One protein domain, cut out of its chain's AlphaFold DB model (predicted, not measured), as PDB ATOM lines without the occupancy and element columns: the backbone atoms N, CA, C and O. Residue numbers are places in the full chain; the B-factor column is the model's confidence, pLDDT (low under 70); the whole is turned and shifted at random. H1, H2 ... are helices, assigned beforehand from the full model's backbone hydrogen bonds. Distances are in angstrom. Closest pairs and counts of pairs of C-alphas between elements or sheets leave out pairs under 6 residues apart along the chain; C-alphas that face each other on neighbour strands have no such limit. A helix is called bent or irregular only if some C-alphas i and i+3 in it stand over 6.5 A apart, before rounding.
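This is residues 2 to 205 of the 557 residues of an uncharacterized protein of Bacteroides faecalis (UniProt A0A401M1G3). You are looking at a long, narrow rod of helices, in which the chain folds back and forth while it advances from one end to the other. H4, H5, H7, H8, H9, H10 and H11 make an up-and-down bundle strung out along the rod, each running against the one before it; H1, H2, H3 and H6 gather at one end, and H12 and H13 lie at the other. The printed part has 204 residues with 13 named helices, H1 to H13 in chain order, and no named strand: the class is all helix. It is loose, with a radius of gyration of the C-alphas of 23.2 A, and spans 77 by 27 by 24 A.

Find C-alpha 2 at (-18.981, 74.402, -36.158); from there H1 runs 21.0 A through residues 2 to 16. Next come H2, residues 20 to 28, and H3, residues 32 to 37. H4, residues 39 to 54, measures 21.1 A; H5, residues 57 to 71, measures 21.5 A and is only just irregular, with C-alphas 61 and 64 lying 7.0 A apart. After H6, residues 75 to 81, read H7, residues 86 to 103, over 26.3 A, and H8, residues 107 to 121, over 20.8 A. At C-alpha 127, (4.439, 47.599, -22.561), begins H9, residues 127 to 147, the longest at 30.4 A. H10, residues 151 to 160, H11, residues 167 to 184 and 25.6 A long, and H12, residues 188 to 195, lead to H13, residues 198 to 204, which ends at C-alpha 204, (11.773, 20.644, -3.596).

Look first at Glu 9 and Ile 78, the closest C-alphas of H1 and H6, 5.5 A apart; these helices touch, about perpendicular at 86 degrees. H1 and H2 form a hairpin, closest at His 14 and Trp 23, 5.2 A between C-alphas. H3 is close to H1 but not clearly touching, at 6.0 A from Lys 4 to Thr 34 between C-alphas. The hairpin H4 and H5 is closest at Ala 41 and Ala 70, C-alphas 4.9 A apart. H7 and H9 touch, running the same way at a shallow tilt of 6 degrees, with the C-alphas of Ile 98 and Ile 133 closest at 6.9 A. H8 and H9 form a hairpin, their closest C-alphas those of Ile 108 and Arg 137, 5.8 A. H9 touches H11 with residues 142 to 146 alone, closest at the C-alphas of Met 142 and Val 170, 5.9 A. H10 and H11 are a hairpin at a shallow tilt of 19 degrees, with the C-alphas of Tyr 154 and Glu 174 closest at 6.9 A. H11 and H12 form a hairpin, closest at the C-alphas of Leu 178 and Phe 194, 5.4 A; H11 and H13 only just touch, with 3 pairs of C-alphas within 8 A, closest at Asn 175 and Met 200, 6.8 A. Every O i to N i+4 pair is within hydrogen-bond range in the helices other than H1 and H5, each with 9 of 11.

The two farthest C-alphas, Ala 2 and Pro 188, are 77.4 A apart. The printed part has no cut; the link H10 to H11 is short, the others tight. Mean pLDDT of the printed part is 92.6, with residues 2 to 3 under 70.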
ATOM      1  N   ALA A   2     -19.983  73.776 -37.047       61.81
ATOM      2  CA  ALA A   2     -18.981  74.402 -36.158       61.81
ATOM      3  C   ALA A   2     -19.457  74.702 -34.713       61.81
ATOM      4  O   ALA A   2     -18.739  74.439 -33.755       61.81
ATOM      5  N   GLN A   3     -20.700  75.172 -34.521       67.19
ATOM      6  CA  GLN A   3     -21.238  75.465 -33.180       67.19
ATOM      7  C   GLN A   3     -21.415  74.212 -32.293       67.19
ATOM      8  O   GLN A   3     -21.387  74.330 -31.070       67.19
ATOM      9  N   LYS A   4     -21.613  73.025 -32.888       77.50
ATOM     10  CA  LYS A   4     -21.801  71.761 -32.151       77.50
ATOM     11  C   LYS A   4     -20.458  71.178 -31.708       77.50
ATOM     12  O   LYS A   4     -20.335  70.764 -30.559       77.50
ATOM     13  N   GLN A   5     -19.443  71.250 -32.571       80.06
ATOM     14  CA  GLN A   5     -18.072  70.846 -32.249       80.06
ATOM     15  C   GLN A   5     -17.476  71.702 -31.120       80.06
ATOM     16  O   GLN A   5     -17.003  71.154 -30.129       80.06
ATOM     17  N   GLY A   6     -17.656  73.029 -31.169       84.88
ATOM     18  CA  GLY A   6     -17.174  73.943 -30.122       84.88
ATOM     19  C   GLY A   6     -17.755  73.693 -28.719       84.88
ATOM     20  O   GLY A   6     -17.146  74.049 -27.709       84.88
ATOM     21  N   ARG A   7     -18.931  73.049 -28.615       88.62
ATOM     22  CA  ARG A   7     -19.492  72.617 -27.318       88.62
ATOM     23  C   ARG A   7     -18.739  71.411 -26.749       88.62
ATOM     24  O   ARG A   7     -18.542  71.361 -25.537       88.62
ATOM     25  N   MET A   8     -18.316  70.481 -27.606       92.50
ATOM     26  CA  MET A   8     -17.525  69.304 -27.230       92.50
ATOM     27  C   MET A   8     -16.076  69.669 -26.896       92.50
ATOM     28  O   MET A   8     -15.546  69.181 -25.905       92.50
ATOM     29  N   GLU A   9     -15.478  70.583 -27.657       92.38
ATOM     30  CA  GLU A   9     -14.154  71.170 -27.403       92.38
ATOM     31  C   GLU A   9     -14.097  71.840 -26.018       92.38
ATOM     32  O   GLU A   9     -13.293  71.475 -25.158       92.38
ATOM     33  N   LYS A  10     -15.070  72.714 -25.719       91.19
ATOM     34  CA  LYS A  10     -15.199  73.342 -24.397       91.19
ATOM     35  C   LYS A  10     -15.399  72.326 -23.270       91.19
ATOM     36  O   LYS A  10     -14.913  72.537 -22.158       91.19
ATOM     37  N   LEU A  11     -16.141  71.248 -23.531       93.06
ATOM     38  CA  LEU A  11     -16.346  70.181 -22.557       93.06
ATOM     39  C   LEU A  11     -15.040  69.421 -22.284       93.06
ATOM     40  O   LEU A  11     -14.713  69.199 -21.119       93.06
ATOM     41  N   LEU A  12     -14.273  69.084 -23.328       93.25
ATOM     42  CA  LEU A  12     -12.965  68.442 -23.198       93.25
ATOM     43  C   LEU A  12     -11.978  69.325 -22.428       93.25
ATOM     44  O   LEU A  12     -11.297  68.828 -21.536       93.25
ATOM     45  N   ARG A  13     -11.951  70.634 -22.706       93.31
ATOM     46  CA  ARG A  13     -11.103  71.592 -21.984       93.31
ATOM     47  C   ARG A  13     -11.389  71.586 -20.483       93.31
ATOM     48  O   ARG A  13     -10.478  71.381 -19.693       93.31
ATOM     49  N   HIS A  14     -12.659  71.717 -20.085       93.25
ATOM     50  CA  HIS A  14     -13.029  71.667 -18.664       93.25
ATOM     51  C   HIS A  14     -12.641  70.334 -18.002       93.25
ATOM     52  O   HIS A  14     -12.264  70.319 -16.832       93.25
ATOM     53  N   LEU A  15     -12.735  69.219 -18.740       92.62
ATOM     54  CA  LEU A  15     -12.326  67.905 -18.245       92.62
ATOM     55  C   LEU A  15     -10.810  67.832 -18.035       92.62
ATOM     56  O   LEU A  15     -10.348  67.354 -17.000       92.62
ATOM     57  N   ASN A  16     -10.045  68.318 -19.011       90.75
ATOM     58  CA  ASN A  16      -8.588  68.332 -18.983       90.75
ATOM     59  C   ASN A  16      -8.052  69.224 -17.852       90.75
ATOM     60  O   ASN A  16      -7.191  68.785 -17.088       90.75
ATOM     61  N   ASP A  17      -8.653  70.402 -17.669       90.50
ATOM     62  CA  ASP A  17      -8.344  71.363 -16.598       90.50
ATOM     63  C   ASP A  17      -8.792  70.883 -15.204       90.50
ATOM     64  O   ASP A  17      -8.545  71.548 -14.199       90.50
ATOM     65  N   ASN A  18      -9.454  69.724 -15.128       88.56
ATOM     66  CA  ASN A  18     -10.011  69.155 -13.903       88.56
ATOM     67  C   ASN A  18     -11.072  70.043 -13.218       88.56
ATOM     68  O   ASN A  18     -11.287  69.946 -12.010       88.56
ATOM     69  N   ASP A  19     -11.766  70.895 -13.978       92.38
ATOM     70  CA  ASP A  19     -12.837  71.764 -13.480       92.38
ATOM     71  C   ASP A  19     -14.178  71.012 -13.500       92.38
ATOM     72  O   ASP A  19     -15.024  71.192 -14.383       92.38
ATOM     73  N   THR A  20     -14.372  70.125 -12.519       89.25
ATOM     74  CA  THR A  20     -15.540  69.228 -12.448       89.25
ATOM     75  C   THR A  20     -16.869  69.992 -12.416       89.25
ATOM     76  O   THR A  20     -17.856  69.542 -13.000       89.25
ATOM     77  N   ALA A  21     -16.906  71.169 -11.780       89.44
ATOM     78  CA  ALA A  21     -18.113  71.989 -11.675       89.44
ATOM     79  C   ALA A  21     -18.513  72.588 -13.031       89.44
ATOM     80  O   ALA A  21     -19.685  72.524 -13.424       89.44
ATOM     81  N   LYS A  22     -17.548  73.141 -13.781       92.06
ATOM     82  CA  LYS A  22     -17.816  73.630 -15.139       92.06
ATOM     83  C   LYS A  22     -18.078  72.490 -16.111       92.06
ATOM     84  O   LYS A  22     -18.947  72.640 -16.969       92.06
ATOM     85  N   TRP A  23     -17.388  71.360 -15.967       93.56
ATOM     86  CA  TRP A  23     -17.621  70.177 -16.789       93.56
ATOM     87  C   TRP A  23     -19.061  69.678 -16.645       93.56
ATOM     88  O   TRP A  23     -19.769  69.591 -17.645       93.56
ATOM     89  N   GLN A  24     -19.538  69.473 -15.412       92.12
ATOM     90  CA  GLN A  24     -20.896  68.994 -15.136       92.12
ATOM     91  C   GLN A  24     -21.960  69.948 -15.704       92.12
ATOM     92  O   GLN A  24     -22.857  69.537 -16.439       92.12
ATOM     93  N   LYS A  25     -21.807  71.254 -15.452       92.25
ATOM     94  CA  LYS A  25     -22.730  72.281 -15.958       92.25
ATOM     95  C   LYS A  25     -22.731  72.379 -17.486       92.25
ATOM     96  O   LYS A  25     -23.758  72.697 -18.080       92.25
ATOM     97  N   SER A  26     -21.586  72.160 -18.133       90.50
ATOM     98  CA  SER A  26     -21.486  72.109 -19.595       90.50
ATOM     99  C   SER A  26     -22.083  70.822 -20.164       90.50
ATOM    100  O   SER A  26     -22.754  70.884 -21.191       90.50
ATOM    101  N   ARG A  27     -21.896  69.687 -19.483       92.75
ATOM    102  CA  ARG A  27     -22.421  68.373 -19.868       92.75
ATOM    103  C   ARG A  27     -23.951  68.333 -19.874       92.75
ATOM    104  O   ARG A  27     -24.529  67.771 -20.801       92.75
ATOM    105  N   GLU A  28     -24.591  68.954 -18.884       90.81
ATOM    106  CA  GLU A  28     -26.058  69.043 -18.749       90.81
ATOM    107  C   GLU A  28     -26.716  69.951 -19.799       90.81
ATOM    108  O   GLU A  28     -27.893  69.801 -20.107       90.81
ATOM    109  N   LYS A  29     -25.959  70.897 -20.364       89.69
ATOM    110  CA  LYS A  29     -26.454  71.874 -21.348       89.69
ATOM    111  C   LYS A  29     -26.313  71.422 -22.803       89.69
ATOM    112  O   LYS A  29     -26.654  72.192 -23.703       89.69
ATOM    113  N   LEU A  30     -25.778  70.226 -23.051       91.25
ATOM    114  CA  LEU A  30     -25.681  69.672 -24.400       91.25
ATOM    115  C   LEU A  30     -27.069  69.284 -24.913       91.25
ATOM    116  O   LEU A  30     -27.786  68.526 -24.266       91.25
ATOM    117  N   ASP A  31     -27.436  69.767 -26.097       90.38
ATOM    118  CA  ASP A  31     -28.674  69.370 -26.766       90.38
ATOM    119  C   ASP A  31     -28.602  67.916 -27.262       90.38
ATOM    120  O   ASP A  31     -27.523  67.398 -27.560       90.38
ATOM    121  N   ASN A  32     -29.762  67.267 -27.381       89.00
ATOM    122  CA  ASN A  32     -29.861  65.853 -27.756       89.00
ATOM    123  C   ASN A  32     -29.209  65.538 -29.110       89.00
ATOM    124  O   ASN A  32     -28.653  64.455 -29.290       89.00
ATOM    125  N   GLU A  33     -29.256  66.475 -30.057       89.06
ATOM    126  CA  GLU A  33     -28.688  66.285 -31.389       89.06
ATOM    127  C   GLU A  33     -27.155  66.235 -31.325       89.06
ATOM    128  O   GLU A  33     -26.542  65.332 -31.891       89.06
ATOM    129  N   THR A  34     -26.533  67.143 -30.565       87.75
ATOM    130  CA  THR A  34     -25.086  67.133 -30.292       87.75
ATOM    131  C   THR A  34     -24.668  65.888 -29.505       87.75
ATOM    132  O   THR A  34     -23.653  65.279 -29.839       87.75
ATOM    133  N   GLN A  35     -25.455  65.465 -28.505       90.19
ATOM    134  CA  GLN A  35     -25.175  64.238 -27.745       90.19
ATOM    135  C   GLN A  35     -25.210  62.985 -28.628       90.19
ATOM    136  O   GLN A  35     -24.360  62.112 -28.482       90.19
ATOM    137  N   THR A  36     -26.168  62.908 -29.555       90.56
ATOM    138  CA  THR A  36     -26.312  61.765 -30.469       90.56
ATOM    139  C   THR A  36     -25.189  61.749 -31.501       90.56
ATOM    140  O   THR A  36     -24.599  60.707 -31.765       90.56
ATOM    141  N   TYR A  37     -24.857  62.914 -32.057       89.88
ATOM    142  CA  TYR A  37     -23.844  63.039 -33.101       89.88
ATOM    143  C   TYR A  37     -22.419  62.751 -32.598       89.88
ATOM    144  O   TYR A  37     -21.625  62.148 -33.314       89.88
ATOM    145  N   TYR A  38     -22.103  63.129 -31.354       92.06
ATOM    146  CA  TYR A  38     -20.805  62.879 -30.714       92.06
ATOM    147  C   TYR A  38     -20.859  61.764 -29.658       92.06
ATOM    148  O   TYR A  38     -20.086  61.797 -28.702       92.06
ATOM    149  N   ALA A  39     -21.758  60.785 -29.803       92.56
ATOM    150  CA  ALA A  39     -22.046  59.793 -28.763       92.56
ATOM    151  C   ALA A  39     -20.799  59.049 -28.243       92.56
ATOM    152  O   ALA A  39     -20.623  58.948 -27.029       92.56
ATOM    153  N   ASP A  40     -19.904  58.583 -29.122       93.31
ATOM    154  CA  ASP A  40     -18.690  57.864 -28.702       93.31
ATOM    155  C   ASP A  40     -17.674  58.785 -28.002       93.31
ATOM    156  O   ASP A  40     -17.167  58.448 -26.931       93.31
ATOM    157  N   ALA A  41     -17.446  59.992 -28.535       92.94
ATOM    158  CA  ALA A  41     -16.561  60.996 -27.930       92.94
ATOM    159  C   ALA A  41     -17.075  61.468 -26.557       92.94
ATOM    160  O   ALA A  41     -16.310  61.582 -25.598       92.94
ATOM    161  N   LEU A  42     -18.382  61.706 -26.448       93.56
ATOM    162  CA  LEU A  42     -19.042  62.084 -25.203       93.56
ATOM    163  C   LEU A  42     -18.999  60.941 -24.184       93.56
ATOM    164  O   LEU A  42     -18.709  61.178 -23.014       93.56
ATOM    165  N   SER A  43     -19.211  59.699 -24.631       94.69
ATOM    166  CA  SER A  43     -19.110  58.515 -23.776       94.69
ATOM    167  C   SER A  43     -17.698  58.324 -23.219       94.69
ATOM    168  O   SER A  43     -17.554  58.006 -22.037       94.69
ATOM    169  N   LEU A  44     -16.654  58.572 -24.020       95.50
ATOM    170  CA  LEU A  44     -15.274  58.567 -23.533       95.50
ATOM    171  C   LEU A  44     -15.041  59.673 -22.493       95.50
ATOM    172  O   LEU A  44     -14.500  59.382 -21.429       95.50
ATOM    173  N   MET A  45     -15.482  60.913 -22.741       94.81
ATOM    174  CA  MET A  45     -15.354  62.012 -21.767       94.81
ATOM    175  C   MET A  45     -16.088  61.720 -20.450       94.81
ATOM    176  O   MET A  45     -15.570  62.030 -19.377       94.81
ATOM    177  N   ASP A  46     -17.263  61.087 -20.511       94.81
ATOM    178  CA  ASP A  46     -18.017  60.665 -19.325       94.81
ATOM    179  C   ASP A  46     -17.240  59.618 -18.507       94.81
ATOM    180  O   ASP A  46     -17.191  59.704 -17.275       94.81
ATOM    181  N   ILE A  47     -16.605  58.645 -19.174       95.81
ATOM    182  CA  ILE A  47     -15.753  57.645 -18.517       95.81
ATOM    183  C   ILE A  47     -14.486  58.278 -17.945       95.81
ATOM    184  O   ILE A  47     -14.152  58.004 -16.797       95.81
ATOM    185  N   LEU A  48     -13.819  59.160 -18.689       95.56
ATOM    186  CA  LEU A  48     -12.637  59.888 -18.224       95.56
ATOM    187  C   LEU A  48     -12.949  60.733 -16.982       95.56
ATOM    188  O   LEU A  48     -12.176  60.724 -16.029       95.56
ATOM    189  N   ASN A  49     -14.112  61.390 -16.928       94.50
ATOM    190  CA  ASN A  49     -14.549  62.108 -15.732       94.50
ATOM    191  C   ASN A  49     -14.749  61.168 -14.533       94.50
ATOM    192  O   ASN A  49     -14.313  61.469 -13.421       94.50
ATOM    193  N   GLN A  50     -15.382  60.010 -14.737       94.56
ATOM    194  CA  GLN A  50     -15.533  59.010 -13.672       94.56
ATOM    195  C   GLN A  50     -14.189  58.417 -13.228       94.56
ATOM    196  O   GLN A  50     -14.012  58.112 -12.049       94.56
ATOM    197  N   LEU A  51     -13.244  58.270 -14.151       94.12
ATOM    198  CA  LEU A  51     -11.912  57.752 -13.881       94.12
ATOM    199  C   LEU A  51     -11.085  58.757 -13.069       94.12
ATOM    200  O   LEU A  51     -10.595  58.423 -11.994       94.12
ATOM    201  N   TRP A  52     -10.981  60.000 -13.545       94.31
ATOM    202  CA  TRP A  52     -10.110  61.025 -12.964       94.31
ATOM    203  C   TRP A  52     -10.673  61.656 -11.690       94.31
ATOM    204  O   TRP A  52      -9.901  61.982 -10.793       94.31
ATOM    205  N   ASN A  53     -11.999  61.811 -11.586       90.62
ATOM    206  CA  ASN A  53     -12.623  62.527 -10.467       90.62
ATOM    207  C   ASN A  53     -13.367  61.623  -9.480       90.62
ATOM    208  O   ASN A  53     -13.609  62.037  -8.349       90.62
ATOM    209  N   LYS A  54     -13.758  60.406  -9.884       89.75
ATOM    210  CA  LYS A  54     -14.506  59.475  -9.017       89.75
ATOM    211  C   LYS A  54     -13.762  58.177  -8.704       89.75
ATOM    212  O   LYS A  54     -14.301  57.377  -7.948       89.75
ATOM    213  N   GLN A  55     -12.572  57.960  -9.276       90.56
ATOM    214  CA  GLN A  55     -11.758  56.750  -9.076       90.56
ATOM    215  C   GLN A  55     -12.554  55.443  -9.270       90.56
ATOM    216  O   GLN A  55     -12.410  54.475  -8.529       90.56
ATOM    217  N   SER A  56     -13.454  55.426 -10.258       93.06
ATOM    218  CA  SER A  56     -14.394  54.321 -10.460       93.06
ATOM    219  C   SER A  56     -13.726  53.106 -11.120       93.06
ATOM    220  O   SER A  56     -13.294  53.188 -12.272       93.06
ATOM    221  N   GLU A  57     -13.721  51.951 -10.438       92.88
ATOM    222  CA  GLU A  57     -13.277  50.666 -11.018       92.88
ATOM    223  C   GLU A  57     -14.092  50.307 -12.273       92.88
ATOM    224  O   GLU A  57     -13.536  49.885 -13.285       92.88
ATOM    225  N   GLN A  58     -15.405  50.560 -12.253       91.81
ATOM    226  CA  GLN A  58     -16.283  50.319 -13.402       91.81
ATOM    227  C   GLN A  58     -15.936  51.218 -14.598       91.81
ATOM    228  O   GLN A  58     -16.081  50.812 -15.753       91.81
ATOM    229  N   ALA A  59     -15.490  52.451 -14.340       94.12
ATOM    230  CA  ALA A  59     -15.020  53.339 -15.396       94.12
ATOM    231  C   ALA A  59     -13.701  52.829 -15.989       94.12
ATOM    232  O   ALA A  59     -13.559  52.813 -17.209       94.12
ATOM    233  N   ALA A  60     -12.787  52.331 -15.149       93.38
ATOM    234  CA  ALA A  60     -11.527  51.735 -15.585       93.38
ATOM    235  C   ALA A  60     -11.734  50.513 -16.498       93.38
ATOM    236  O   ALA A  60     -11.087  50.415 -17.537       93.38
ATOM    237  N   THR A  61     -12.676  49.615 -16.186       90.12
ATOM    238  CA  THR A  61     -12.951  48.442 -17.043       90.12
ATOM    239  C   THR A  61     -13.579  48.813 -18.385       90.12
ATOM    240  O   THR A  61     -13.338  48.138 -19.387       90.12
ATOM    241  N   ASN A  62     -14.386  49.878 -18.407       92.75
ATOM    242  CA  ASN A  62     -15.098  50.341 -19.599       92.75
ATOM    243  C   ASN A  62     -14.245  51.255 -20.488       92.75
ATOM    244  O   ASN A  62     -14.574  51.432 -21.660       92.75
ATOM    245  N   TYR A  63     -13.176  51.844 -19.944       94.69
ATOM    246  CA  TYR A  63     -12.348  52.832 -20.628       94.69
ATOM    247  C   TYR A  63     -11.797  52.325 -21.958       94.69
ATOM    248  O   TYR A  63     -12.013  52.986 -22.967       94.69
ATOM    249  N   PHE A  64     -11.176  51.144 -21.986       92.44
ATOM    250  CA  PHE A  64     -10.490  50.639 -23.181       92.44
ATOM    251  C   PHE A  64     -11.420  50.552 -24.399       92.44
ATOM    252  O   PHE A  64     -11.141  51.138 -25.439       92.44
ATOM    253  N   GLY A  65     -12.597  49.937 -24.248       91.12
ATOM    254  CA  GLY A  65     -13.552  49.812 -25.354       91.12
ATOM    255  C   GLY A  65     -14.203  51.136 -25.768       91.12
ATOM    256  O   GLY A  65     -14.597  51.296 -26.922       91.12
ATOM    257  N   ARG A  66     -14.327  52.100 -24.844       93.31
ATOM    258  CA  ARG A  66     -14.813  53.453 -25.167       93.31
ATOM    259  C   ARG A  66     -13.745  54.288 -25.856       93.31
ATOM    260  O   ARG A  66     -14.088  55.070 -26.735       93.31
ATOM    261  N   TYR A  67     -12.487  54.112 -25.470       93.12
ATOM    262  CA  TYR A  67     -11.361  54.785 -26.091       93.12
ATOM    263  C   TYR A  67     -11.219  54.365 -27.550       93.12
ATOM    264  O   TYR A  67     -11.222  55.247 -28.396       93.12
ATOM    265  N   GLU A  68     -11.205  53.062 -27.845       90.50
ATOM    266  CA  GLU A  68     -11.096  52.562 -29.225       90.50
ATOM    267  C   GLU A  68     -12.182  53.152 -30.133       90.50
ATOM    268  O   GLU A  68     -11.887  53.778 -31.148       90.50
ATOM    269  N   ARG A  69     -13.450  53.079 -29.706       90.81
ATOM    270  CA  ARG A  69     -14.575  53.652 -30.464       90.81
ATOM    271  C   ARG A  69     -14.463  55.158 -30.672       90.81
ATOM    272  O   ARG A  69     -14.807  55.666 -31.734       90.81
ATOM    273  N   ALA A  70     -14.039  55.890 -29.646       91.00
ATOM    274  CA  ALA A  70     -13.918  57.338 -29.725       91.00
ATOM    275  C   ALA A  70     -12.711  57.768 -30.573       91.00
ATOM    276  O   ALA A  70     -12.808  58.770 -31.284       91.00
ATOM    277  N   ALA A  71     -11.607  57.018 -30.516       86.69
ATOM    278  CA  ALA A  71     -10.378  57.264 -31.262       86.69
ATOM    279  C   ALA A  71     -10.563  57.077 -32.777       86.69
ATOM    280  O   ALA A  71      -9.933  57.794 -33.546       86.69
ATOM    281  N   GLU A  72     -11.466  56.190 -33.203       86.75
ATOM    282  CA  GLU A  72     -11.866  56.029 -34.612       86.75
ATOM    283  C   GLU A  72     -12.930  57.047 -35.074       86.75
ATOM    284  O   GLU A  72     -13.250  57.128 -36.261       86.75
ATOM    285  N   ALA A  73     -13.491  57.830 -34.149       87.56
ATOM    286  CA  ALA A  73     -14.567  58.785 -34.404       87.56
ATOM    287  C   ALA A  73     -14.061  60.245 -34.373       87.56
ATOM    288  O   ALA A  73     -12.954  60.564 -34.794       87.56
ATOM    289  N   TYR A  74     -14.885  61.177 -33.883       89.75
ATOM    290  CA  TYR A  74     -14.571  62.612 -33.870       89.75
ATOM    291  C   TYR A  74     -13.640  63.057 -32.728       89.75
ATOM    292  O   TYR A  74     -13.273  64.230 -32.670       89.75
ATOM    293  N   PHE A  75     -13.283  62.175 -31.788       92.62
ATOM    294  CA  PHE A  75     -12.515  62.567 -30.600       92.62
ATOM    295  C   PHE A  75     -11.115  63.124 -30.923       92.62
ATOM    296  O   PHE A  75     -10.775  64.155 -30.336       92.62
ATOM    297  N   PRO A  76     -10.329  62.560 -31.866       92.44
ATOM    298  CA  PRO A  76      -9.040  63.139 -32.252       92.44
ATOM    299  C   PRO A  76      -9.162  64.570 -32.791       92.44
ATOM    300  O   PRO A  76      -8.395  65.436 -32.381       92.44
ATOM    301  N   ALA A  77     -10.175  64.848 -33.620       90.25
ATOM    302  CA  ALA A  77     -10.420  66.190 -34.155       90.25
ATOM    303  C   ALA A  77     -10.789  67.204 -33.054       90.25
ATOM    304  O   ALA A  77     -10.374  68.359 -33.104       90.25
ATOM    305  N   ILE A  78     -11.536  66.769 -32.029       91.19
ATOM    306  CA  ILE A  78     -11.853  67.600 -30.853       91.19
ATOM    307  C   ILE A  78     -10.587  67.886 -30.028       91.19
ATOM    308  O   ILE A  78     -10.419  68.994 -29.523       91.19
ATOM    309  N   CYS A  79      -9.695  66.899 -29.889       92.25
ATOM    310  CA  CYS A  79      -8.418  67.061 -29.192       92.25
ATOM    311  C   CYS A  79      -7.504  68.065 -29.916       92.25
ATOM    312  O   CYS A  79      -6.949  68.961 -29.281       92.25
ATOM    313  N   GLU A  80      -7.402  67.952 -31.243       91.81
ATOM    314  CA  GLU A  80      -6.586  68.829 -32.090       91.81
ATOM    315  C   GLU A  80      -7.064  70.288 -32.032       91.81
ATOM    316  O   GLU A  80      -6.257  71.196 -31.836       91.81
ATOM    317  N   ALA A  81      -8.382  70.518 -32.084       90.69
ATOM    318  CA  ALA A  81      -8.967  71.857 -31.980       90.69
ATOM    319  C   ALA A  81      -8.686  72.555 -30.633       90.69
ATOM    320  O   ALA A  81      -8.634  73.784 -30.564       90.69
ATOM    321  N   GLU A  82      -8.475  71.785 -29.564       92.06
ATOM    322  CA  GLU A  82      -8.150  72.289 -28.225       92.06
ATOM    323  C   GLU A  82      -6.641  72.287 -27.917       92.06
ATOM    324  O   GLU A  82      -6.244  72.633 -26.805       92.06
ATOM    325  N   ASN A  83      -5.786  71.936 -28.888       90.69
ATOM    326  CA  ASN A  83      -4.343  71.736 -28.698       90.69
ATOM    327  C   ASN A  83      -4.012  70.754 -27.552       90.69
ATOM    328  O   ASN A  83      -3.019  70.922 -26.841       90.69
ATOM    329  N   ILE A  84      -4.848  69.732 -27.351       91.56
ATOM    330  CA  ILE A  84      -4.619  68.677 -26.360       91.56
ATOM    331  C   ILE A  84      -4.120  67.440 -27.101       91.56
ATOM    332  O   ILE A  84      -4.849  66.851 -27.893       91.56
ATOM    333  N   GLU A  85      -2.892  67.001 -26.834       90.50
ATOM    334  CA  GLU A  85      -2.405  65.754 -27.430       90.50
ATOM    335  C   GLU A  85      -3.186  64.545 -26.889       90.50
ATOM    336  O   GLU A  85      -3.302  64.342 -25.675       90.50
ATOM    337  N   LEU A  86      -3.678  63.694 -27.794       89.19
ATOM    338  CA  LEU A  86      -4.416  62.476 -27.443       89.19
ATOM    339  C   LEU A  86      -3.592  61.535 -26.540       89.19
ATOM    340  O   LEU A  86      -4.134  60.902 -25.632       89.19
ATOM    341  N   SER A  87      -2.272  61.498 -26.742       88.19
ATOM    342  CA  SER A  87      -1.303  60.775 -25.909       88.19
ATOM    343  C   SER A  87      -1.349  61.211 -24.440       88.19
ATOM    344  O   SER A  87      -1.263  60.360 -23.560       88.19
ATOM    345  N   ASN A  88      -1.537  62.502 -24.150       90.19
ATOM    346  CA  ASN A  88      -1.594  63.017 -22.780       90.19
ATOM    347  C   ASN A  88      -2.870  62.573 -22.060       90.19
ATOM    348  O   ASN A  88      -2.811  62.161 -20.898       90.19
ATOM    349  N   ILE A  89      -4.011  62.588 -22.758       90.75
ATOM    350  CA  ILE A  89      -5.280  62.054 -22.236       90.75
ATOM    351  C   ILE A  89      -5.123  60.565 -21.932       90.75
ATOM    352  O   ILE A  89      -5.497  60.113 -20.846       90.75
ATOM    353  N   ARG A  90      -4.534  59.820 -22.872       90.81
ATOM    354  CA  ARG A  90      -4.268  58.389 -22.734       90.81
ATOM    355  C   ARG A  90      -3.380  58.094 -21.525       90.81
ATOM    356  O   ARG A  90      -3.814  57.411 -20.608       90.81
ATOM    357  N   ASN A  91      -2.207  58.720 -21.449       90.00
ATOM    358  CA  ASN A  91      -1.248  58.531 -20.358       90.00
ATOM    359  C   ASN A  91      -1.852  58.868 -18.984       90.00
ATOM    360  O   ASN A  91      -1.581  58.188 -17.992       90.00
ATOM    361  N   ARG A  92      -2.690  59.913 -18.902       91.94
ATOM    362  CA  ARG A  92      -3.391  60.275 -17.661       91.94
ATOM    363  C   ARG A  92      -4.440  59.232 -17.275       91.94
ATOM    364  O   ARG A  92      -4.574  58.921 -16.089       91.94
ATOM    365  N   ALA A  93      -5.192  58.705 -18.240       92.88
ATOM    366  CA  ALA A  93      -6.148  57.629 -18.005       92.88
ATOM    367  C   ALA A  93      -5.442  56.343 -17.557       92.88
ATOM    368  O   ALA A  93      -5.792  55.799 -16.513       92.88
ATOM    369  N   ASP A  94      -4.386  55.945 -18.258       91.88
ATOM    370  CA  ASP A  94      -3.558  54.785 -17.938       91.88
ATOM    371  C   ASP A  94      -3.009  54.852 -16.513       91.88
ATOM    372  O   ASP A  94      -3.192  53.926 -15.719       91.88
ATOM    373  N   LYS A  95      -2.420  55.995 -16.140       91.69
ATOM    374  CA  LYS A  95      -1.956  56.237 -14.770       91.69
ATOM    375  C   LYS A  95      -3.091  56.114 -13.753       91.69
ATOM    376  O   LYS A  95      -2.930  55.435 -12.747       91.69
ATOM    377  N   SER A  96      -4.249  56.707 -14.039       94.00
ATOM    378  CA  SER A  96      -5.403  56.649 -13.134       94.00
ATOM    379  C   SER A  96      -5.917  55.217 -12.949       94.00
ATOM    380  O   SER A  96      -6.265  54.836 -11.840       94.00
ATOM    381  N   ILE A  97      -5.935  54.400 -14.008       94.94
ATOM    382  CA  ILE A  97      -6.333  52.985 -13.930       94.94
ATOM    383  C   ILE A  97      -5.382  52.204 -13.020       94.94
ATOM    384  O   ILE A  97      -5.841  51.413 -12.195       94.94
ATOM    385  N   ILE A  98      -4.073  52.439 -13.145       94.25
ATOM    386  CA  ILE A  98      -3.072  51.831 -12.265       94.25
ATOM    387  C   ILE A  98      -3.278  52.272 -10.817       94.25
ATOM    388  O   ILE A  98      -3.345  51.413  -9.941       94.25
ATOM    389  N   ASP A  99      -3.427  53.574 -10.569       94.12
ATOM    390  CA  ASP A  99      -3.600  54.116  -9.220       94.12
ATOM    391  C   ASP A  99      -4.864  53.531  -8.550       94.12
ATOM    392  O   ASP A  99      -4.823  53.128  -7.386       94.12
ATOM    393  N   ILE A 100      -5.970  53.386  -9.298       95.81
ATOM    394  CA  ILE A 100      -7.203  52.728  -8.823       95.81
ATOM    395  C   ILE A 100      -6.945  51.245  -8.507       95.81
ATOM    396  O   ILE A 100      -7.393  50.741  -7.475       95.81
ATOM    397  N   LEU A 101      -6.212  50.528  -9.365       96.50
ATOM    398  CA  LEU A 101      -5.884  49.117  -9.147       96.50
ATOM    399  C   LEU A 101      -4.985  48.911  -7.915       96.50
ATOM    400  O   LEU A 101      -5.201  47.962  -7.158       96.50
ATOM    401  N   GLU A 102      -4.008  49.789  -7.681       95.00
ATOM    402  CA  GLU A 102      -3.086  49.717  -6.539       95.00
ATOM    403  C   GLU A 102      -3.813  49.842  -5.189       95.00
ATOM    404  O   GLU A 102      -3.474  49.136  -4.233       95.00
ATOM    405  N   VAL A 103      -4.853  50.675  -5.104       94.62
ATOM    406  CA  VAL A 103      -5.627  50.870  -3.863       94.62
ATOM    407  C   VAL A 103      -6.854  49.961  -3.751       94.62
ATOM    408  O   VAL A 103      -7.464  49.882  -2.683       94.62
ATOM    409  N   SER A 104      -7.207  49.239  -4.818       94.94
ATOM    410  CA  SER A 104      -8.365  48.344  -4.827       94.94
ATOM    411  C   SER A 104      -8.258  47.254  -3.751       94.94
ATOM    412  O   SER A 104      -7.195  46.664  -3.512       94.94
ATOM    413  N   LYS A 105      -9.397  46.939  -3.122       92.81
ATOM    414  CA  LYS A 105      -9.556  45.757  -2.252       92.81
ATOM    415  C   LYS A 105      -9.710  44.466  -3.061       92.81
ATOM    416  O   LYS A 105      -9.445  43.384  -2.554       92.81
ATOM    417  N   ASN A 106     -10.095  44.591  -4.327       93.44
ATOM    418  CA  ASN A 106     -10.452  43.504  -5.229       93.44
ATOM    419  C   ASN A 106      -9.390  43.317  -6.324       93.44
ATOM    420  O   ASN A 106      -9.720  42.972  -7.457       93.44
ATOM    421  N   LYS A 107      -8.105  43.520  -5.997       94.88
ATOM    422  CA  LYS A 107      -6.993  43.519  -6.968       94.88
ATOM    423  C   LYS A 107      -6.993  42.305  -7.894       94.88
ATOM    424  O   LYS A 107      -6.738  42.455  -9.085       94.88
ATOM    425  N   ILE A 108      -7.293  41.108  -7.380       94.69
ATOM    426  CA  ILE A 108      -7.319  39.872  -8.178       94.69
ATOM    427  C   ILE A 108      -8.456  39.909  -9.217       94.69
ATOM    428  O   ILE A 108      -8.155  39.915 -10.407       94.69
ATOM    429  N   PRO A 109      -9.753  39.952  -8.869       94.62
ATOM    430  CA  PRO A 109     -10.794  39.997  -9.899       94.62
ATOM    431  C   PRO A 109     -10.712  41.264 -10.767       94.62
ATOM    432  O   PRO A 109     -10.904  41.174 -11.978       94.62
ATOM    433  N   PHE A 110     -10.342  42.417 -10.201       96.31
ATOM    434  CA  PHE A 110     -10.269  43.673 -10.947       96.31
ATOM    435  C   PHE A 110      -9.153  43.668 -12.002       96.31
ATOM    436  O   PHE A 110      -9.418  43.923 -13.175       96.31
ATOM    437  N   SER A 111      -7.925  43.277 -11.635       96.06
ATOM    438  CA  SER A 111      -6.824  43.139 -12.605       96.06
ATOM    439  C   SER A 111      -7.140  42.145 -13.721       96.06
ATOM    440  O   SER A 111      -6.737  42.366 -14.860       96.06
ATOM    441  N   ARG A 112      -7.887  41.069 -13.425       95.25
ATOM    442  CA  ARG A 112      -8.307  40.096 -14.441       95.25
ATOM    443  C   ARG A 112      -9.211  40.749 -15.481       95.25
ATOM    444  O   ARG A 112      -8.957  40.599 -16.671       95.25
ATOM    445  N   ILE A 113     -10.220  41.492 -15.027       94.88
ATOM    446  CA  ILE A 113     -11.158  42.190 -15.911       94.88
ATOM    447  C   ILE A 113     -10.427  43.242 -16.749       94.88
ATOM    448  O   ILE A 113     -10.695  43.346 -17.944       94.88
ATOM    449  N   LEU A 114      -9.478  43.984 -16.166       94.50
ATOM    450  CA  LEU A 114      -8.659  44.940 -16.917       94.50
ATOM    451  C   LEU A 114      -7.859  44.241 -18.026       94.50
ATOM    452  O   LEU A 114      -7.941  44.654 -19.178       94.50
ATOM    453  N   LEU A 115      -7.149  43.153 -17.707       93.38
ATOM    454  CA  LEU A 115      -6.371  42.383 -18.686       93.38
ATOM    455  C   LEU A 115      -7.250  41.782 -19.791       93.38
ATOM    456  O   LEU A 115      -6.880  41.823 -20.964       93.38
ATOM    457  N   ASP A 116      -8.411  41.233 -19.428       92.94
ATOM    458  CA  ASP A 116      -9.358  40.696 -20.401       92.94
ATOM    459  C   ASP A 116      -9.919  41.818 -21.296       92.94
ATOM    460  O   ASP A 116      -9.979  41.622 -22.506       92.94
ATOM    461  N   SER A 117     -10.244  42.994 -20.742       91.44
ATOM    462  CA  SER A 117     -10.747  44.163 -21.489       91.44
ATOM    463  C   SER A 117      -9.706  44.732 -22.460       91.44
ATOM    464  O   SER A 117     -10.017  44.985 -23.623       91.44
ATOM    465  N   ILE A 118      -8.444  44.855 -22.036       90.06
ATOM    466  CA  ILE A 118      -7.333  45.269 -22.912       90.06
ATOM    467  C   ILE A 118      -7.205  44.295 -24.088       90.06
ATOM    468  O   ILE A 118      -7.150  44.707 -25.247       90.06
ATOM    469  N   ARG A 119      -7.218  42.985 -23.804       89.19
ATOM    470  CA  ARG A 119      -7.083  41.950 -24.835       89.19
ATOM    471  C   ARG A 119      -8.257  41.942 -25.817       89.19
ATOM    472  O   ARG A 119      -8.034  41.719 -27.000       89.19
ATOM    473  N   THR A 120      -9.493  42.113 -25.347       90.94
ATOM    474  CA  THR A 120     -10.685  42.038 -26.213       90.94
ATOM    475  C   THR A 120     -10.887  43.281 -27.065       90.94
ATOM    476  O   THR A 120     -11.484  43.179 -28.132       90.94
ATOM    477  N   THR A 121     -10.413  44.438 -26.605       88.88
ATOM    478  CA  THR A 121     -10.596  45.716 -27.306       88.88
ATOM    479  C   THR A 121      -9.471  46.026 -28.284       88.88
ATOM    480  O   THR A 121      -9.682  46.820 -29.187       88.88
ATOM    481  N   GLY A 122      -8.302  45.387 -28.152       83.69
ATOM    482  CA  GLY A 122      -7.145  45.686 -29.004       83.69
ATOM    483  C   GLY A 122      -6.440  46.993 -28.635       83.69
ATOM    484  O   GLY A 122      -5.649  47.497 -29.426       83.69
ATOM    485  N   TYR A 123      -6.708  47.514 -27.435       87.94
ATOM    486  CA  TYR A 123      -6.208  48.798 -26.961       87.94
ATOM    487  C   TYR A 123      -4.678  48.934 -27.131       87.94
ATOM    488  O   TYR A 123      -3.942  48.052 -26.666       87.94
ATOM    489  N   PRO A 124      -4.172  50.024 -27.751       78.19
ATOM    490  CA  PRO A 124      -2.758  50.238 -28.050       78.19
ATOM    491  C   PRO A 124      -2.001  50.653 -26.784       78.19
ATOM    492  O   PRO A 124      -1.640  51.819 -26.586       78.19
ATOM    493  N   MET A 125      -1.804  49.673 -25.909       75.19
ATOM    494  CA  MET A 125      -1.198  49.819 -24.594       75.19
ATOM    495  C   MET A 125       0.328  49.878 -24.673       75.19
ATOM    496  O   MET A 125       0.949  49.088 -25.385       75.19
ATOM    497  N   ASP A 126       0.943  50.747 -23.867       78.75
ATOM    498  CA  ASP A 126       2.383  50.661 -23.619       78.75
ATOM    499  C   ASP A 126       2.726  49.388 -22.822       78.75
ATOM    500  O   ASP A 126       2.061  49.022 -21.845       78.75
ATOM    501  N   SER A 127       3.820  48.743 -23.227       79.31
ATOM    502  CA  SER A 127       4.439  47.599 -22.561       79.31
ATOM    503  C   SER A 127       4.645  47.825 -21.057       79.31
ATOM    504  O   SER A 127       4.364  46.929 -20.260       79.31
ATOM    505  N   THR A 128       5.025  49.039 -20.643       85.62
ATOM    506  CA  THR A 128       5.271  49.390 -19.236       85.62
ATOM    507  C   THR A 128       4.014  49.268 -18.373       85.62
ATOM    508  O   THR A 128       4.061  48.741 -17.258       85.62
ATOM    509  N   MET A 129       2.865  49.736 -18.870       86.69
ATOM    510  CA  MET A 129       1.607  49.697 -18.120       86.69
ATOM    511  C   MET A 129       1.086  48.262 -17.997       86.69
ATOM    512  O   MET A 129       0.644  47.857 -16.921       86.69
ATOM    513  N   LEU A 130       1.178  47.473 -19.074       89.19
ATOM    514  CA  LEU A 130       0.764  46.070 -19.061       89.19
ATOM    515  C   LEU A 130       1.563  45.264 -18.029       89.19
ATOM    516  O   LEU A 130       0.976  44.521 -17.238       89.19
ATOM    517  N   GLU A 131       2.884  45.450 -17.992       90.94
ATOM    518  CA  GLU A 131       3.748  44.810 -16.998       90.94
ATOM    519  C   GLU A 131       3.433  45.273 -15.570       90.94
ATOM    520  O   GLU A 131       3.461  44.465 -14.636       90.94
ATOM    521  N   LYS A 132       3.026  46.535 -15.381       94.00
ATOM    522  CA  LYS A 132       2.604  47.034 -14.067       94.00
ATOM    523  C   LYS A 132       1.296  46.390 -13.584       94.00
ATOM    524  O   LYS A 132       1.247  45.942 -12.438       94.00
ATOM    525  N   ILE A 133       0.279  46.239 -14.442       94.69
ATOM    526  CA  ILE A 133      -0.964  45.508 -14.097       94.69
ATOM    527  C   ILE A 133      -0.649  44.053 -13.735       94.69
ATOM    528  O   ILE A 133      -1.115  43.558 -12.705       94.69
ATOM    529  N   LYS A 134       0.160  43.370 -14.558       94.31
ATOM    530  CA  LYS A 134       0.570  41.983 -14.299       94.31
ATOM    531  C   LYS A 134       1.323  41.848 -12.978       94.31
ATOM    532  O   LYS A 134       1.048  40.900 -12.252       94.31
ATOM    533  N   SER A 135       2.206  42.794 -12.652       95.50
ATOM    534  CA  SER A 135       2.980  42.797 -11.404       95.50
ATOM    535  C   SER A 135       2.094  42.983 -10.171       95.50
ATOM    536  O   SER A 135       2.258  42.265  -9.185       95.50
ATOM    537  N   ILE A 136       1.123  43.906 -10.224       96.62
ATOM    538  CA  ILE A 136       0.159  44.115  -9.129       96.62
ATOM    539  C   ILE A 136      -0.694  42.860  -8.923       96.62
ATOM    540  O   ILE A 136      -0.928  42.439  -7.790       96.62
ATOM    541  N   ARG A 137      -1.140  42.238 -10.019       96.75
ATOM    542  CA  ARG A 137      -1.908  40.993  -9.975       96.75
ATOM    543  C   ARG A 137      -1.107  39.840  -9.378       96.75
ATOM    544  O   ARG A 137      -1.622  39.136  -8.513       96.75
ATOM    545  N   GLU A 138       0.131  39.656  -9.828       97.62
ATOM    546  CA  GLU A 138       1.015  38.601  -9.335       97.62
ATOM    547  C   GLU A 138       1.270  38.757  -7.829       97.62
ATOM    548  O   GLU A 138       1.149  37.788  -7.077       97.62
ATOM    549  N   LEU A 139       1.555  39.987  -7.380       96.81
ATOM    550  CA  LEU A 139       1.731  40.309  -5.965       96.81
ATOM    551  C   LEU A 139       0.465  39.988  -5.160       96.81
ATOM    552  O   LEU A 139       0.555  39.313  -4.140       96.81
ATOM    553  N   ALA A 140      -0.710  40.403  -5.639       96.62
ATOM    554  CA  ALA A 140      -1.973  40.160  -4.946       96.62
ATOM    555  C   ALA A 140      -2.308  38.661  -4.826       96.62
ATOM    556  O   ALA A 140      -2.827  38.225  -3.799       96.62
ATOM    557  N   LEU A 141      -2.006  37.860  -5.856       97.50
ATOM    558  CA  LEU A 141      -2.164  36.402  -5.803       97.50
ATOM    559  C   LEU A 141      -1.216  35.770  -4.774       97.50
ATOM    560  O   LEU A 141      -1.638  34.898  -4.015       97.50
ATOM    561  N   MET A 142       0.040  36.222  -4.722       97.44
ATOM    562  CA  MET A 142       1.004  35.772  -3.716       97.44
ATOM    563  C   MET A 142       0.549  36.136  -2.298       97.44
ATOM    564  O   MET A 142       0.500  35.260  -1.437       97.44
ATOM    565  N   GLU A 143       0.162  37.389  -2.054       96.50
ATOM    566  CA  GLU A 143      -0.309  37.840  -0.738       96.50
ATOM    567  C   GLU A 143      -1.529  37.035  -0.283       96.50
ATOM    568  O   GLU A 143      -1.584  36.589   0.863       96.50
ATOM    569  N   ASN A 144      -2.465  36.762  -1.200       96.19
ATOM    570  CA  ASN A 144      -3.626  35.923  -0.922       96.19
ATOM    571  C   ASN A 144      -3.233  34.483  -0.556       96.19
ATOM    572  O   ASN A 144      -3.804  33.922   0.379       96.19
ATOM    573  N   MET A 145      -2.232  33.905  -1.234       96.69
ATOM    574  CA  MET A 145      -1.684  32.592  -0.875       96.69
ATOM    575  C   MET A 145      -1.034  32.577   0.508       96.69
ATOM    576  O   MET A 145      -1.095  31.553   1.182       96.69
ATOM    577  N   LEU A 146      -0.430  33.681   0.955       96.06
ATOM    578  CA  LEU A 146       0.164  33.767   2.291       96.06
ATOM    579  C   LEU A 146      -0.885  33.955   3.395       96.06
ATOM    580  O   LEU A 146      -0.734  33.378   4.473       96.06
ATOM    581  N   SER A 147      -1.935  34.745   3.148       94.94
ATOM    582  CA  SER A 147      -2.956  35.058   4.156       94.94
ATOM    583  C   SER A 147      -4.057  34.003   4.258       94.94
ATOM    584  O   SER A 147      -4.482  33.647   5.354       94.94
ATOM    585  N   THR A 148      -4.545  33.522   3.116       94.50
ATOM    586  CA  THR A 148      -5.699  32.619   2.997       94.50
ATOM    587  C   THR A 148      -5.440  31.617   1.867       94.50
ATOM    588  O   THR A 148      -6.029  31.740   0.792       94.50
ATOM    589  N   PRO A 149      -4.532  30.644   2.075       94.44
ATOM    590  CA  PRO A 149      -4.122  29.722   1.023       94.44
ATOM    591  C   PRO A 149      -5.303  28.881   0.529       94.44
ATOM    592  O   PRO A 149      -5.955  28.188   1.313       94.44
ATOM    593  N   THR A 150      -5.548  28.880  -0.782       95.75
ATOM    594  CA  THR A 150      -6.551  28.010  -1.411       95.75
ATOM    595  C   THR A 150      -5.973  27.332  -2.646       95.75
ATOM    596  O   THR A 150      -5.147  27.910  -3.354       95.75
ATOM    597  N   LEU A 151      -6.460  26.122  -2.944       94.44
ATOM    598  CA  LEU A 151      -6.087  25.409  -4.168       94.44
ATOM    599  C   LEU A 151      -6.418  26.237  -5.421       94.44
ATOM    600  O   LEU A 151      -5.651  26.246  -6.378       94.44
ATOM    601  N   GLN A 152      -7.533  26.974  -5.402       95.62
ATOM    602  CA  GLN A 152      -7.949  27.816  -6.520       95.62
ATOM    603  C   GLN A 152      -6.951  28.955  -6.778       95.62
ATOM    604  O   GLN A 152      -6.537  29.152  -7.919       95.62
ATOM    605  N   THR A 153      -6.531  29.685  -5.739       95.75
ATOM    606  CA  THR A 153      -5.537  30.763  -5.880       95.75
ATOM    607  C   THR A 153      -4.204  30.211  -6.389       95.75
ATOM    608  O   THR A 153      -3.612  30.789  -7.303       95.75
ATOM    609  N   TYR A 154      -3.766  29.061  -5.868       96.31
ATOM    610  CA  TYR A 154      -2.555  28.381  -6.328       96.31
ATOM    611  C   TYR A 154      -2.628  28.020  -7.820       96.31
ATOM    612  O   TYR A 154      -1.743  28.381  -8.595       96.31
ATOM    613  N   GLN A 155      -3.720  27.382  -8.249       95.75
ATOM    614  CA  GLN A 155      -3.934  27.004  -9.649       95.75
ATOM    615  C   GLN A 155      -3.953  28.216 -10.587       95.75
ATOM    616  O   GLN A 155      -3.392  28.150 -11.682       95.75
ATOM    617  N   ILE A 156      -4.568  29.327 -10.165       95.69
ATOM    618  CA  ILE A 156      -4.551  30.583 -10.927       95.69
ATOM    619  C   ILE A 156      -3.112  31.081 -11.078       95.69
ATOM    620  O   ILE A 156      -2.695  31.384 -12.195       95.69
ATOM    621  N   TYR A 157      -2.346  31.124  -9.985       97.06
ATOM    622  CA  TYR A 157      -0.973  31.614 -10.009       97.06
ATOM    623  C   TYR A 157      -0.080  30.779 -10.933       97.06
ATOM    624  O   TYR A 157       0.563  31.335 -11.817       97.06
ATOM    625  N   ILE A 158      -0.076  29.450 -10.791       95.31
ATOM    626  CA  ILE A 158       0.770  28.563 -11.610       95.31
ATOM    627  C   ILE A 158       0.414  28.656 -13.099       95.31
ATOM    628  O   ILE A 158       1.298  28.610 -13.953       95.31
ATOM    629  N   LYS A 159      -0.875  28.818 -13.420       95.31
ATOM    630  CA  LYS A 159      -1.346  28.955 -14.801       95.31
ATOM    631  C   LYS A 159      -0.951  30.292 -15.425       95.31
ATOM    632  O   LYS A 159      -0.591  30.330 -16.598       95.31
ATOM    633  N   GLU A 160      -1.084  31.386 -14.682       94.50
ATOM    634  CA  GLU A 160      -0.848  32.737 -15.204       94.50
ATOM    635  C   GLU A 160       0.629  33.161 -15.116       94.50
ATOM    636  O   GLU A 160       1.087  33.929 -15.959       94.50
ATOM    637  N   TYR A 161       1.382  32.627 -14.149       95.50
ATOM    638  CA  TYR A 161       2.761  33.014 -13.829       95.50
ATOM    639  C   TYR A 161       3.677  31.792 -13.605       95.50
ATOM    640  O   TYR A 161       4.268  31.645 -12.532       95.50
ATOM    641  N   PRO A 162       3.868  30.913 -14.610       92.25
ATOM    642  CA  PRO A 162       4.676  29.695 -14.457       92.25
ATOM    643  C   PRO A 162       6.152  29.970 -14.123       92.25
ATOM    644  O   PRO A 162       6.804  29.133 -13.509       92.25
ATOM    645  N   ASN A 163       6.661  31.152 -14.490       92.81
ATOM    646  CA  ASN A 163       7.998  31.650 -14.145       92.81
ATOM    647  C   ASN A 163       7.915  32.945 -13.316       92.81
ATOM    648  O   ASN A 163       8.762  33.827 -13.445       92.81
ATOM    649  N   GLY A 164       6.845  33.094 -12.528       93.56
ATOM    650  CA  GLY A 164       6.593  34.285 -11.726       93.56
ATOM    651  C   GLY A 164       7.693  34.563 -10.702       93.56
ATOM    652  O   GLY A 164       8.321  33.646 -10.162       93.56
ATOM    653  N   LYS A 165       7.890  35.845 -10.388       96.56
ATOM    654  CA  LYS A 165       8.829  36.323  -9.366       96.56
ATOM    655  C   LYS A 165       8.577  35.672  -8.004       96.56
ATOM    656  O   LYS A 165       9.521  35.423  -7.254       96.56
ATOM    657  N   TYR A 166       7.315  35.403  -7.677       97.50
ATOM    658  CA  TYR A 166       6.909  34.901  -6.363       97.50
ATOM    659  C   TYR A 166       6.648  33.389  -6.305       97.50
ATOM    660  O   TYR A 166       6.171  32.888  -5.282       97.50
ATOM    661  N   LEU A 167       7.018  32.637  -7.346       94.81
ATOM    662  CA  LEU A 167       6.754  31.199  -7.446       94.81
ATOM    663  C   LEU A 167       7.241  30.416  -6.215       94.81
ATOM    664  O   LEU A 167       6.547  29.537  -5.711       94.81
ATOM    665  N   SER A 168       8.409  30.779  -5.674       93.88
ATOM    666  CA  SER A 168       8.959  30.130  -4.480       93.88
ATOM    667  C   SER A 168       8.095  30.336  -3.231       93.88
ATOM    668  O   SER A 168       7.933  29.409  -2.437       93.88
ATOM    669  N   GLN A 169       7.548  31.539  -3.037       96.25
ATOM    670  CA  GLN A 169       6.688  31.856  -1.891       96.25
ATOM    671  C   GLN A 169       5.336  31.155  -2.024       96.25
ATOM    672  O   GLN A 169       4.859  30.560  -1.060       96.25
ATOM    673  N   VAL A 170       4.770  31.154  -3.233       97.12
ATOM    674  CA  VAL A 170       3.504  30.481  -3.545       97.12
ATOM    675  C   VAL A 170       3.607  28.968  -3.338       97.12
ATOM    676  O   VAL A 170       2.768  28.402  -2.641       97.12
ATOM    677  N   ASN A 171       4.662  28.315  -3.838       95.62
ATOM    678  CA  ASN A 171       4.872  26.878  -3.617       95.62
ATOM    679  C   ASN A 171       5.103  26.543  -2.137       95.62
ATOM    680  O   ASN A 171       4.625  25.526  -1.641       95.62
ATOM    681  N   THR A 172       5.796  27.415  -1.399       95.31
ATOM    682  CA  THR A 172       5.983  27.234   0.051       95.31
ATOM    683  C   THR A 172       4.648  27.320   0.798       95.31
ATOM    684  O   THR A 172       4.391  26.515   1.699       95.31
ATOM    685  N   ALA A 173       3.780  28.261   0.415       97.00
ATOM    686  CA  ALA A 173       2.440  28.405   0.978       97.00
ATOM    687  C   ALA A 173       1.541  27.207   0.645       97.00
ATOM    688  O   ALA A 173       0.849  26.700   1.528       97.00
ATOM    689  N   GLU A 174       1.603  26.707  -0.591       97.50
ATOM    690  CA  GLU A 174       0.852  25.522  -1.008       97.50
ATOM    691  C   GLU A 174       1.308  24.263  -0.264       97.50
ATOM    692  O   GLU A 174       0.480  23.536   0.282       97.50
ATOM    693  N   ASN A 175       2.619  24.045  -0.119       97.31
ATOM    694  CA  ASN A 175       3.129  22.928   0.677       97.31
ATOM    695  C   ASN A 175       2.633  22.988   2.131       97.31
ATOM    696  O   ASN A 175       2.239  21.973   2.706       97.31
ATOM    697  N   LYS A 176       2.613  24.192   2.722       97.06
ATOM    698  CA  LYS A 176       2.057  24.403   4.063       97.06
ATOM    699  C   LYS A 176       0.555  24.101   4.100       97.06
ATOM    700  O   LYS A 176       0.099  23.501   5.070       97.06
ATOM    701  N   ARG A 177      -0.211  24.466   3.066       97.38
ATOM    702  CA  ARG A 177      -1.644  24.151   2.947       97.38
ATOM    703  C   ARG A 177      -1.888  22.640   2.904       97.38
ATOM    704  O   ARG A 177      -2.728  22.154   3.655       97.38
ATOM    705  N   LEU A 178      -1.134  21.903   2.083       98.00
ATOM    706  CA  LEU A 178      -1.215  20.438   2.001       98.00
ATOM    707  C   LEU A 178      -0.888  19.781   3.350       98.00
ATOM    708  O   LEU A 178      -1.611  18.894   3.795       98.00
ATOM    709  N   TYR A 179       0.143  20.264   4.047       98.00
ATOM    710  CA  TYR A 179       0.456  19.808   5.405       98.00
ATOM    711  C   TYR A 179      -0.704  20.055   6.387       98.00
ATOM    712  O   TYR A 179      -1.083  19.159   7.138       98.00
ATOM    713  N   GLN A 180      -1.308  21.249   6.375       97.12
ATOM    714  CA  GLN A 180      -2.435  21.570   7.260       97.12
ATOM    715  C   GLN A 180      -3.687  20.734   6.962       97.12
ATOM    716  O   GLN A 180      -4.432  20.417   7.890       97.12
ATOM    717  N   LEU A 181      -3.908  20.327   5.707       96.81
ATOM    718  CA  LEU A 181      -4.984  19.394   5.359       96.81
ATOM    719  C   LEU A 181      -4.781  18.038   6.032       96.81
ATOM    720  O   LEU A 181      -5.695  17.550   6.694       96.81
ATOM    721  N   VAL A 182      -3.575  17.474   5.920       97.69
ATOM    722  CA  VAL A 182      -3.226  16.208   6.577       97.69
ATOM    723  C   VAL A 182      -3.372  16.328   8.091       97.69
ATOM    724  O   VAL A 182      -4.002  15.486   8.716       97.69
ATOM    725  N   LYS A 183      -2.838  17.400   8.683       97.38
ATOM    726  CA  LYS A 183      -2.847  17.602  10.135       97.38
ATOM    727  C   LYS A 183      -4.250  17.766  10.723       97.38
ATOM    728  O   LYS A 183      -4.500  17.305  11.830       97.38
ATOM    729  N   SER A 184      -5.141  18.466  10.024       96.56
ATOM    730  CA  SER A 184      -6.491  18.754  10.527       96.56
ATOM    731  C   SER A 184      -7.492  17.633  10.247       96.56
ATOM    732  O   SER A 184      -8.433  17.458  11.017       96.56
ATOM    733  N   ASN A 185      -7.298  16.877   9.166       96.50
ATOM    734  CA  ASN A 185      -8.167  15.772   8.783       96.50
ATOM    735  C   ASN A 185      -7.344  14.648   8.122       96.50
ATOM    736  O   ASN A 185      -7.283  14.585   6.889       96.50
ATOM    737  N   PRO A 186      -6.695  13.771   8.907       95.69
ATOM    738  CA  PRO A 186      -5.917  12.657   8.372       95.69
ATOM    739  C   PRO A 186      -6.819  11.652   7.643       95.69
ATOM    740  O   PRO A 186      -7.702  11.044   8.244       95.69
ATOM    741  N   ASN A 187      -6.617  11.482   6.336       95.06
ATOM    742  CA  ASN A 187      -7.315  10.488   5.516       95.06
ATOM    743  C   ASN A 187      -6.497  10.162   4.249       95.06
ATOM    744  O   ASN A 187      -5.603  10.942   3.896       95.06
ATOM    745  N   PRO A 188      -6.790   9.045   3.549       93.50
ATOM    746  CA  PRO A 188      -5.996   8.597   2.406       93.50
ATOM    747  C   PRO A 188      -5.853   9.649   1.300       93.50
ATOM    748  O   PRO A 188      -4.752   9.844   0.792       93.50
ATOM    749  N   ASP A 189      -6.924  10.379   0.979       95.94
ATOM    750  CA  ASP A 189      -6.912  11.397  -0.077       95.94
ATOM    751  C   ASP A 189      -6.018  12.589   0.282       95.94
ATOM    752  O   ASP A 189      -5.276  13.090  -0.562       95.94
ATOM    753  N   ASN A 190      -6.027  13.021   1.545       97.12
ATOM    754  CA  ASN A 190      -5.183  14.116   2.019       97.12
ATOM    755  C   ASN A 190      -3.702  13.723   2.070       97.12
ATOM    756  O   ASN A 190      -2.848  14.521   1.676       97.12
ATOM    757  N   PHE A 191      -3.381  12.498   2.503       96.88
ATOM    758  CA  PHE A 191      -2.007  11.987   2.438       96.88
ATOM    759  C   PHE A 191      -1.529  11.884   0.994       96.88
ATOM    760  O   PHE A 191      -0.446  12.372   0.675       96.88
ATOM    761  N   LYS A 192      -2.365  11.335   0.106       96.06
ATOM    762  CA  LYS A 192      -2.084  11.259  -1.328       96.06
ATOM    763  C   LYS A 192      -1.831  12.646  -1.917       96.06
ATOM    764  O   LYS A 192      -0.824  12.848  -2.587       96.06
ATOM    765  N   ALA A 193      -2.683  13.623  -1.603       96.19
ATOM    766  CA  ALA A 193      -2.511  15.002  -2.044       96.19
ATOM    767  C   ALA A 193      -1.196  15.622  -1.544       96.19
ATOM    768  O   ALA A 193      -0.591  16.410  -2.259       96.19
ATOM    769  N   PHE A 194      -0.716  15.274  -0.346       97.44
ATOM    770  CA  PHE A 194       0.592  15.737   0.113       97.44
ATOM    771  C   PHE A 194       1.736  15.006  -0.600       97.44
ATOM    772  O   PHE A 194       2.619  15.663  -1.154       97.44
ATOM    773  N   PHE A 195       1.749  13.671  -0.583       96.25
ATOM    774  CA  PHE A 195       2.871  12.866  -1.068       96.25
ATOM    775  C   PHE A 195       3.016  12.890  -2.587       96.25
ATOM    776  O   PHE A 195       4.142  12.990  -3.071       96.25
ATOM    777  N   GLU A 196       1.910  12.841  -3.328       96.06
ATOM    778  CA  GLU A 196       1.884  12.680  -4.787       96.06
ATOM    779  C   GLU A 196       1.744  13.999  -5.561       96.06
ATOM    780  O   GLU A 196       1.621  13.985  -6.786       96.06
ATOM    781  N   ASP A 197       1.788  15.153  -4.885       94.88
ATOM    782  CA  ASP A 197       1.793  16.442  -5.579       94.88
ATOM    783  C   ASP A 197       3.084  16.606  -6.399       94.88
ATOM    784  O   ASP A 197       4.163  16.915  -5.881       94.88
ATOM    785  N   THR A 198       2.958  16.397  -7.709       92.88
ATOM    786  CA  THR A 198       4.071  16.446  -8.667       92.88
ATOM    787  C   THR A 198       4.743  17.816  -8.728       92.88
ATOM    788  O   THR A 198       5.957  17.893  -8.943       92.88
ATOM    789  N   ALA A 199       3.997  18.902  -8.506       91.62
ATOM    790  CA  ALA A 199       4.556  20.246  -8.497       91.62
ATOM    791  C   ALA A 199       5.439  20.457  -7.262       91.62
ATOM    792  O   ALA A 199       6.554  20.965  -7.390       91.62
ATOM    793  N   MET A 200       4.992  20.009  -6.086       94.75
ATOM    794  CA  MET A 200       5.777  20.082  -4.853       94.75
ATOM    795  C   MET A 200       7.001  19.169  -4.903       94.75
ATOM    796  O   MET A 200       8.090  19.599  -4.521       94.75
ATOM    797  N   GLN A 201       6.859  17.942  -5.412       92.94
ATOM    798  CA  GLN A 201       7.990  17.027  -5.596       92.94
ATOM    799  C   GLN A 201       9.084  17.666  -6.458       92.94
ATOM    800  O   GLN A 201      10.235  17.751  -6.034       92.94
ATOM    801  N   LYS A 202       8.709  18.195  -7.630       93.00
ATOM    802  CA  LYS A 202       9.642  18.871  -8.537       93.00
ATOM    803  C   LYS A 202      10.237  20.135  -7.917       93.00
ATOM    804  O   LYS A 202      11.417  20.412  -8.095       93.00
ATOM    805  N   PHE A 203       9.436  20.912  -7.190       92.69
ATOM    806  CA  PHE A 203       9.893  22.164  -6.594       92.69
ATOM    807  C   PHE A 203      10.964  21.956  -5.517       92.69
ATOM    808  O   PHE A 203      11.909  22.744  -5.449       92.69
ATOM    809  N   PHE A 204      10.833  20.916  -4.687       94.31
ATOM    810  CA  PHE A 204      11.773  20.644  -3.596       94.31
ATOM    811  C   PHE A 204      12.947  19.734  -3.979       94.31
ATOM    812  O   PHE A 204      13.896  19.664  -3.205       94.31
ATOM    813  N   GLN A 205      12.930  19.099  -5.158       92.56
ATOM    814  CA  GLN A 205      13.937  18.120  -5.592       92.56
ATOM    815  C   GLN A 205      15.391  18.583  -5.375       92.56
ATOM    816  O   GLN A 205      16.181  17.847  -4.790       92.56
TER     817      GLN A 205